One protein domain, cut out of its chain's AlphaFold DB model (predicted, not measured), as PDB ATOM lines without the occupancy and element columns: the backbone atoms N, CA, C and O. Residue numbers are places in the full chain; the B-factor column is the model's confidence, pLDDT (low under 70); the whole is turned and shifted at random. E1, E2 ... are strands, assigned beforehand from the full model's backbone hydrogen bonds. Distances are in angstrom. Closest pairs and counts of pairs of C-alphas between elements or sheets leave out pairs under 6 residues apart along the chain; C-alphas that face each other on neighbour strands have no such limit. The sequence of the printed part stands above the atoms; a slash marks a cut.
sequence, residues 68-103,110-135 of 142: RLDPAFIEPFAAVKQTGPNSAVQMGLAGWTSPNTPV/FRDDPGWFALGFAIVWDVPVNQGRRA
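Overview. This is residues 68 to 103 and 110 to 135 of the 142 residues of an uncharacterized protein of Candidatus Rokubacteria bacterium (UniProt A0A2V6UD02). A single twisted sheet of three long strands folds over like an arch, each strand bending sharply along its length, with E2 in the middle between E1 and E3. The printed part has 62 residues and no named helix; E1, E2 and E3 follow in that order along the chain and across the antiparallel sheet. The class is all strand. The whole is loose, with a radius of gyration of the C-alphas of 14.1 A, and elongated, spanning 43 by 23 by 21 A.

Along the chain. E2, residues 87 to 98, is 25.9 A long. E3, residues 116 to 128, is 27.6 A long and ends at C-alpha 128 (172.401, 182.904, 149.549). E1, residues 72 to 82, is 18.6 A long and begins at C-alpha 72 (161.223, 185.903, 159.504).

Arrangement. E2 and E3 are antiparallel at 163 degrees, with N 94 and O 120 2.9 A apart, within hydrogen-bond range. E1 and E2 form a hairpin with a tight link, antiparallel at 157 degrees; N 79 and O 91 are within range at 2.8 A. E1 bends by 104 degrees at residue 76, E2 by 87 degrees at residue 93 and E3 by 83 degrees at residue 120.

Size, cuts and confidence. Residues 104 to 109 are not printed; C-alphas 103 and 110 are 9.8 A apart across the cut. Confidence is low at residues 68, 99 to 103, 110 to 114 and 129 to 135.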
ATOM      1  N   ARG A  68     153.416 182.751 153.291       66.19
ATOM      2  CA  ARG A  68     154.824 182.417 153.457       66.19
ATOM      3  C   ARG A  68     155.039 181.708 154.795       66.19
ATOM      4  O   ARG A  68     154.874 182.314 155.853       66.19
ATOM      5  N   LEU A  69     155.474 180.455 154.712       72.56
ATOM      6  CA  LEU A  69     155.818 179.614 155.863       72.56
ATOM      7  C   LEU A  69     157.286 179.783 156.310       72.56
ATOM      8  O   LEU A  69     157.683 179.242 157.338       72.56
ATOM      9  N   ASP A  70     158.095 180.530 155.550       76.50
ATOM     10  CA  ASP A  70     159.505 180.774 155.870       76.50
ATOM     11  C   ASP A  70     159.673 181.611 157.157       76.50
ATOM     12  O   ASP A  70     158.918 182.566 157.375       76.50
ATOM     13  N   PRO A  71     160.705 181.332 157.975       83.62
ATOM     14  CA  PRO A  71     160.985 182.087 159.192       83.62
ATOM     15  C   PRO A  71     161.476 183.513 158.897       83.62
ATOM     16  O   PRO A  71     162.478 183.718 158.211       83.62
ATOM     17  N   ALA A  72     160.808 184.505 159.483       85.00
ATOM     18  CA  ALA A  72     161.223 185.903 159.504       85.00
ATOM     19  C   ALA A  72     162.057 186.186 160.764       85.00
ATOM     20  O   ALA A  72     161.540 186.154 161.883       85.00
ATOM     21  N   PHE A  73     163.355 186.432 160.585       85.94
ATOM     22  CA  PHE A  73     164.326 186.574 161.673       85.94
ATOM     23  C   PHE A  73     164.301 187.968 162.316       85.94
ATOM     24  O   PHE A  73     164.119 188.970 161.632       85.94
ATOM     25  N   ILE A  74     164.544 188.054 163.626       84.38
ATOM     26  CA  ILE A  74     164.596 189.324 164.369       84.38
ATOM     27  C   ILE A  74     166.064 189.776 164.499       84.38
ATOM     28  O   ILE A  74     166.877 189.058 165.082       84.38
ATOM     29  N   GLU A  75     166.413 190.958 163.976       71.94
ATOM     30  CA  GLU A  75     167.799 191.426 163.760       71.94
ATOM     31  C   GLU A  75     168.758 191.445 164.964       71.94
ATOM     32  O   GLU A  75     169.950 191.251 164.729       71.94
ATOM     33  N   PRO A  76     168.355 191.598 166.242       78.31
ATOM     34  CA  PRO A  76     169.316 191.484 167.341       78.31
ATOM     35  C   PRO A  76     169.632 190.031 167.703       78.31
ATOM     36  O   PRO A  76     170.611 189.765 168.396       78.31
ATOM     37  N   PHE A  77     168.782 189.091 167.291       82.69
ATOM     38  CA  PHE A  77     168.789 187.709 167.765       82.69
ATOM     39  C   PHE A  77     169.027 186.706 166.641       82.69
ATOM     40  O   PHE A  77     168.808 185.510 166.836       82.69
ATOM     41  N   ALA A  78     169.451 187.186 165.472       83.88
ATOM     42  CA  ALA A  78     169.742 186.377 164.306       83.88
ATOM     43  C   ALA A  78     171.197 186.540 163.874       83.88
ATOM     44  O   ALA A  78     171.737 187.643 163.822       83.88
ATOM     45  N   ALA A  79     171.830 185.422 163.541       83.44
ATOM     46  CA  ALA A  79     173.195 185.354 163.057       83.44
ATOM     47  C   ALA A  79     173.226 184.647 161.703       83.44
ATOM     48  O   ALA A  79     172.585 183.612 161.517       83.44
ATOM     49  N   VAL A  80     174.009 185.187 160.771       83.81
ATOM     50  CA  VAL A  80     174.307 184.552 159.484       83.81
ATOM     51  C   VAL A  80     175.769 184.123 159.500       83.81
ATOM     52  O   VAL A  80     176.661 184.943 159.707       83.81
ATOM     53  N   LYS A  81     176.023 182.832 159.291       84.19
ATOM     54  CA  LYS A  81     177.360 182.243 159.241       84.19
ATOM     55  C   LYS A  81     177.612 181.649 157.865       84.19
ATOM     56  O   LYS A  81     176.956 180.692 157.465       84.19
ATOM     57  N   GLN A  82     178.596 182.186 157.157       83.25
ATOM     58  CA  GLN A  82     179.007 181.654 155.862       83.25
ATOM     59  C   GLN A  82     179.517 180.211 156.005       83.25
ATOM     60  O   GLN A  82     180.280 179.900 156.921       83.25
ATOM     61  N   THR A  83     179.053 179.325 155.127       83.56
ATOM     62  CA  THR A  83     179.347 177.879 155.166       83.56
ATOM     63  C   THR A  83     180.037 177.404 153.888       83.56
ATOM     64  O   THR A  83     180.763 176.415 153.918       83.56
ATOM     65  N   GLY A  84     179.897 178.146 152.786       80.31
ATOM     66  CA  GLY A  84     180.613 177.924 151.533       80.31
ATOM     67  C   GLY A  84     180.786 179.216 150.724       80.31
ATOM     68  O   GLY A  84     180.440 180.301 151.200       80.31
ATOM     69  N   PRO A  85     181.305 179.129 149.484       79.06
ATOM     70  CA  PRO A  85     181.507 180.300 148.629       79.06
ATOM     71  C   PRO A  85     180.215 181.085 148.370       79.06
ATOM     72  O   PRO A  85     180.233 182.309 148.406       79.06
ATOM     73  N   ASN A  86     179.094 180.376 148.187       80.00
ATOM     74  CA  ASN A  86     177.788 180.958 147.854       80.00
ATOM     75  C   ASN A  86     176.667 180.567 148.835       80.00
ATOM     76  O   ASN A  86     175.514 180.926 148.599       80.00
ATOM     77  N   SER A  87     176.982 179.861 149.927       79.19
ATOM     78  CA  SER A  87     176.005 179.404 150.925       79.19
ATOM     79  C   SER A  87     176.346 179.867 152.344       79.19
ATOM     80  O   SER A  87     177.512 179.942 152.750       79.19
ATOM     81  N   ALA A  88     175.307 180.170 153.111       84.62
ATOM     82  CA  ALA A  88     175.364 180.502 154.524       84.62
ATOM     83  C   ALA A  88     174.279 179.758 155.305       84.62
ATOM     84  O   ALA A  88     173.296 179.266 154.758       84.62
ATOM     85  N   VAL A  89     174.459 179.727 156.615       86.62
ATOM     86  CA  VAL A  89     173.461 179.289 157.584       86.62
ATOM     87  C   VAL A  89     172.966 180.512 158.329       86.62
ATOM     88  O   VAL A  89     173.778 181.267 158.861       86.62
ATOM     89  N   GLN A  90     171.653 180.707 158.392       87.62
ATOM     90  CA  GLN A  90     171.032 181.722 159.238       87.62
ATOM     91  C   GLN A  90     170.343 181.052 160.421       87.62
ATOM     92  O   GLN A  90     169.581 180.110 160.242       87.62
ATOM     93  N   MET A  91     170.612 181.520 161.635       89.62
ATOM     94  CA  MET A  91     170.021 180.974 162.856       89.62
ATOM     95  C   MET A  91     169.627 182.084 163.821       89.62
ATOM     96  O   MET A  91     170.315 183.100 163.885       89.62
ATOM     97  N   GLY A  92     168.552 181.903 164.586       89.81
ATOM     98  CA  GLY A  92     168.104 182.925 165.527       89.81
ATOM     99  C   GLY A  92     166.636 182.866 165.908       89.81
ATOM    100  O   GLY A  92     165.916 181.945 165.519       89.81
ATOM    101  N   LEU A  93     166.196 183.882 166.656       89.75
ATOM    102  CA  LEU A  93     164.774 184.084 166.928       89.75
ATOM    103  C   LEU A  93     164.056 184.531 165.656       89.75
ATOM    104  O   LEU A  93     164.481 185.481 164.994       89.75
ATOM    105  N   ALA A  94     162.964 183.847 165.340       89.19
ATOM    106  CA  ALA A  94     162.169 184.096 164.156       89.19
ATOM    107  C   ALA A  94     160.679 183.878 164.421       89.19
ATOM    108  O   ALA A  94     160.299 183.056 165.258       89.19
ATOM    109  N   GLY A  95     159.848 184.609 163.682       87.75
ATOM    110  CA  GLY A  95     158.415 184.363 163.582       87.75
ATOM    111  C   GLY A  95     158.068 183.685 162.260       87.75
ATOM    112  O   GLY A  95     158.698 183.965 161.242       87.75
ATOM    113  N   TRP A  96     157.074 182.808 162.256       85.56
ATOM    114  CA  TRP A  96     156.533 182.194 161.041       85.56
ATOM    115  C   TRP A  96     155.031 181.964 161.187       85.56
ATOM    116  O   TRP A  96     154.459 182.102 162.270       85.56
ATOM    117  N   THR A  97     154.379 181.623 160.084       81.44
ATOM    118  CA  THR A  97     153.004 181.125 160.110       81.44
ATOM    119  C   THR A  97     153.059 179.601 160.136       81.44
ATOM    120  O   THR A  97     153.668 178.973 159.274       81.44
ATOM    121  N   SER A  98     152.522 178.988 161.191       72.81
ATOM    122  CA  SER A  98     152.384 177.537 161.289       72.81
ATOM    123  C   SER A  98     151.157 177.119 160.493       72.81
ATOM    124  O   SER A  98     150.081 177.620 160.820       72.81
ATOM    125  N   PRO A  99     151.259 176.181 159.536       66.88
ATOM    126  CA  PRO A  99     150.088 175.636 158.863       66.88
ATOM    127  C   PRO A  99     149.088 175.097 159.886       66.88
ATOM    128  O   PRO A  99     149.493 174.527 160.907       66.88
ATOM    129  N   ASN A 100     147.794 175.252 159.617       67.62
ATOM    130  CA  ASN A 100     146.799 174.471 160.336       67.62
ATOM    131  C   ASN A 100     146.859 173.041 159.787       67.62
ATOM    132  O   ASN A 100     146.748 172.841 158.577       67.62
ATOM    133  N   THR A 101     147.103 172.048 160.640       62.78
ATOM    134  CA  THR A 101     147.158 170.652 160.195       62.78
ATOM    135  C   THR A 101     145.777 170.276 159.653       62.78
ATOM    136  O   THR A 101     144.812 170.354 160.419       62.78
ATOM    137  N   PRO A 102     145.639 169.864 158.378       58.75
ATOM    138  CA  PRO A 102     144.341 169.465 157.864       58.75
ATOM    139  C   PRO A 102     143.850 168.271 158.679       58.75
ATOM    140  O   PRO A 102     144.508 167.227 158.743       58.75
ATOM    141  N   VAL A 103     142.703 168.421 159.340       60.50
ATOM    142  CA  VAL A 103     142.025 167.290 159.972       60.50
ATOM    143  C   VAL A 103     141.562 166.390 158.824       60.50
ATOM    144  O   VAL A 103     140.909 166.891 157.907       60.50
ATOM    145  N   PHE A 110     141.141 170.433 152.052       57.03
ATOM    146  CA  PHE A 110     141.672 171.313 151.007       57.03
ATOM    147  C   PHE A 110     141.379 172.788 151.313       57.03
ATOM    148  O   PHE A 110     141.445 173.658 150.461       57.03
ATOM    149  N   ARG A 111     140.980 173.111 152.544       62.47
ATOM    150  CA  ARG A 111     140.717 174.502 152.893       62.47
ATOM    151  C   ARG A 111     142.041 175.240 153.080       62.47
ATOM    152  O   ARG A 111     142.820 174.884 153.960       62.47
ATOM    153  N   ASP A 112     142.236 176.307 152.306       62.97
ATOM    154  CA  ASP A 112     143.287 177.305 152.533       62.97
ATOM    155  C   ASP A 112     143.075 177.973 153.906       62.97
ATOM    156  O   ASP A 112     142.337 178.954 154.042       62.97
ATOM    157  N   ASP A 113     143.699 177.420 154.946       64.44
ATOM    158  CA  ASP A 113     143.775 178.025 156.273       64.44
ATOM    159  C   ASP A 113     145.172 178.647 156.455       64.44
ATOM    160  O   ASP A 113     146.170 177.918 156.452       64.44
ATOM    161  N   PRO A 114     145.280 179.987 156.603       64.12
ATOM    162  CA  PRO A 114     146.563 180.676 156.747       64.12
ATOM    163  C   PRO A 114     147.337 180.267 158.010       64.12
ATOM    164  O   PRO A 114     148.502 180.641 158.158       64.12
ATOM    165  N   GLY A 115     146.711 179.494 158.904       75.88
ATOM    166  CA  GLY A 115     147.362 178.925 160.065       75.88
ATOM    167  C   GLY A 115     147.547 179.928 161.201       75.88
ATOM    168  O   GLY A 115     146.874 180.956 161.279       75.88
ATOM    169  N   TRP A 116     148.462 179.616 162.117       81.06
ATOM    170  CA  TRP A 116     148.667 180.377 163.351       81.06
ATOM    171  C   TRP A 116     150.015 181.085 163.356       81.06
ATOM    172  O   TRP A 116     151.028 180.518 162.953       81.06
ATOM    173  N   PHE A 117     150.053 182.314 163.870       84.94
ATOM    174  CA  PHE A 117     151.322 182.991 164.118       84.94
ATOM    175  C   PHE A 117     152.118 182.249 165.200       84.94
ATOM    176  O   PHE A 117     151.609 181.998 166.293       84.94
ATOM    177  N   ALA A 118     153.373 181.933 164.897       84.00
ATOM    178  CA  ALA A 118     154.303 181.259 165.786       84.00
ATOM    179  C   ALA A 118     155.610 182.054 165.908       84.00
ATOM    180  O   ALA A 118     156.034 182.734 164.974       84.00
ATOM    181  N   LEU A 119     156.254 181.946 167.071       90.12
ATOM    182  CA  LEU A 119     157.563 182.523 167.372       90.12
ATOM    183  C   LEU A 119     158.449 181.430 167.969       90.12
ATOM    184  O   LEU A 119     158.000 180.663 168.821       90.12
ATOM    185  N   GLY A 120     159.718 181.382 167.577       89.44
ATOM    186  CA  GLY A 120     160.667 180.438 168.153       89.44
ATOM    187  C   GLY A 120     162.082 180.602 167.621       89.44
ATOM    188  O   GLY A 120     162.458 181.664 167.131       89.44
ATOM    189  N   PHE A 121     162.872 179.538 167.747       91.69
ATOM    190  CA  PHE A 121     164.232 179.472 167.225       91.69
ATOM    191  C   PHE A 121     164.243 178.708 165.900       91.69
ATOM    192  O   PHE A 121     163.737 177.587 165.834       91.69
ATOM    193  N   ALA A 122     164.832 179.298 164.865       89.50
ATOM    194  CA  ALA A 122     164.930 178.699 163.540       89.50
ATOM    195  C   ALA A 122     166.390 178.600 163.088       89.50
ATOM    196  O   ALA A 122     167.225 179.428 163.456       89.50
ATOM    197  N   ILE A 123     166.680 177.591 162.267       89.56
ATOM    198  CA  ILE A 123     167.950 177.419 161.557       89.56
ATOM    199  C   ILE A 123     167.610 177.166 160.088       89.56
ATOM    200  O   ILE A 123     166.900 176.214 159.776       89.56
ATOM    201  N   VAL A 124     168.120 178.008 159.198       86.69
ATOM    202  CA  VAL A 124     167.979 177.892 157.746       86.69
ATOM    203  C   VAL A 124     169.355 177.643 157.146       86.69
ATOM    204  O   VAL A 124     170.303 178.381 157.415       86.69
ATOM    205  N   TRP A 125     169.456 176.591 156.340       86.19
ATOM    206  CA  TRP A 125     170.658 176.220 155.594       86.19
ATOM    207  C   TRP A 125     170.587 176.780 154.169       86.19
ATOM    208  O   TRP A 125     169.519 177.183 153.715       86.19
ATOM    209  N   ASP A 126     171.721 176.808 153.468       81.88
ATOM    210  CA  ASP A 126     171.817 177.246 152.066       81.88
ATOM    211  C   ASP A 126     171.249 178.645 151.776       81.88
ATOM    212  O   ASP A 126     170.778 178.951 150.679       81.88
ATOM    213  N   VAL A 127     171.360 179.545 152.753       79.00
ATOM    214  CA  VAL A 127     171.033 180.959 152.582       79.00
ATOM    215  C   VAL A 127     172.008 181.584 151.576       79.00
ATOM    216  O   VAL A 127     173.224 181.482 151.764       79.00
ATOM    217  N   PRO A 128     171.525 182.257 150.518       74.81
ATOM    218  CA  PRO A 128     172.401 182.904 149.549       74.81
ATOM    219  C   PRO A 128     173.178 184.063 150.196       74.81
ATOM    220  O   PRO A 128     172.598 185.015 150.718       74.81
ATOM    221  N   VAL A 129     174.511 184.009 150.114       63.78
ATOM    222  CA  VAL A 129     175.442 184.926 150.817       63.78
ATOM    223  C   VAL A 129     175.362 186.375 150.294       63.78
ATOM    224  O   VAL A 129     175.721 187.317 150.995       63.78
ATOM    225  N   ASN A 130     174.797 186.586 149.100       55.81
ATOM    226  CA  ASN A 130     174.641 187.911 148.481       55.81
ATOM    227  C   ASN A 130     173.531 188.782 149.105       55.81
ATOM    228  O   ASN A 130     173.271 189.879 148.619       55.81
ATOM    229  N   GLN A 131     172.870 188.318 150.169       53.94
ATOM    230  CA  GLN A 131     171.844 189.085 150.890       53.94
ATOM    231  C   GLN A 131     172.402 189.897 152.062       53.94
ATOM    232  O   GLN A 131     171.640 190.420 152.875       53.94
ATOM    233  N   GLY A 132     173.730 190.030 152.150       47.84
ATOM    234  CA  GLY A 132     174.374 190.959 153.064       47.84
ATOM    235  C   GLY A 132     173.841 192.373 152.852       47.84
ATOM    236  O   GLY A 132     174.250 193.052 151.919       47.84
ATOM    237  N   ARG A 133     172.941 192.797 153.746       48.84
ATOM    238  CA  ARG A 133     172.558 194.188 153.995       48.84
ATOM    239  C   ARG A 133     172.150 194.923 152.709       48.84
ATOM    240  O   ARG A 133     172.943 195.660 152.125       48.84
ATOM    241  N   ARG A 134     170.888 194.768 152.281       42.84
ATOM    242  CA  ARG A 134     170.289 195.702 151.311       42.84
ATOM    243  C   ARG A 134     170.561 197.112 151.839       42.84
ATOM    244  O   ARG A 134     170.151 197.434 152.951       42.84
ATOM    245  N   ALA A 135     171.346 197.886 151.091       43.84
ATOM    246  CA  ALA A 135     171.730 199.237 151.468       43.84
ATOM    247  C   ALA A 135     170.482 200.011 151.901       43.84
ATOM    248  O   ALA A 135     169.456 199.967 151.214       43.84
TER     249      ALA A 135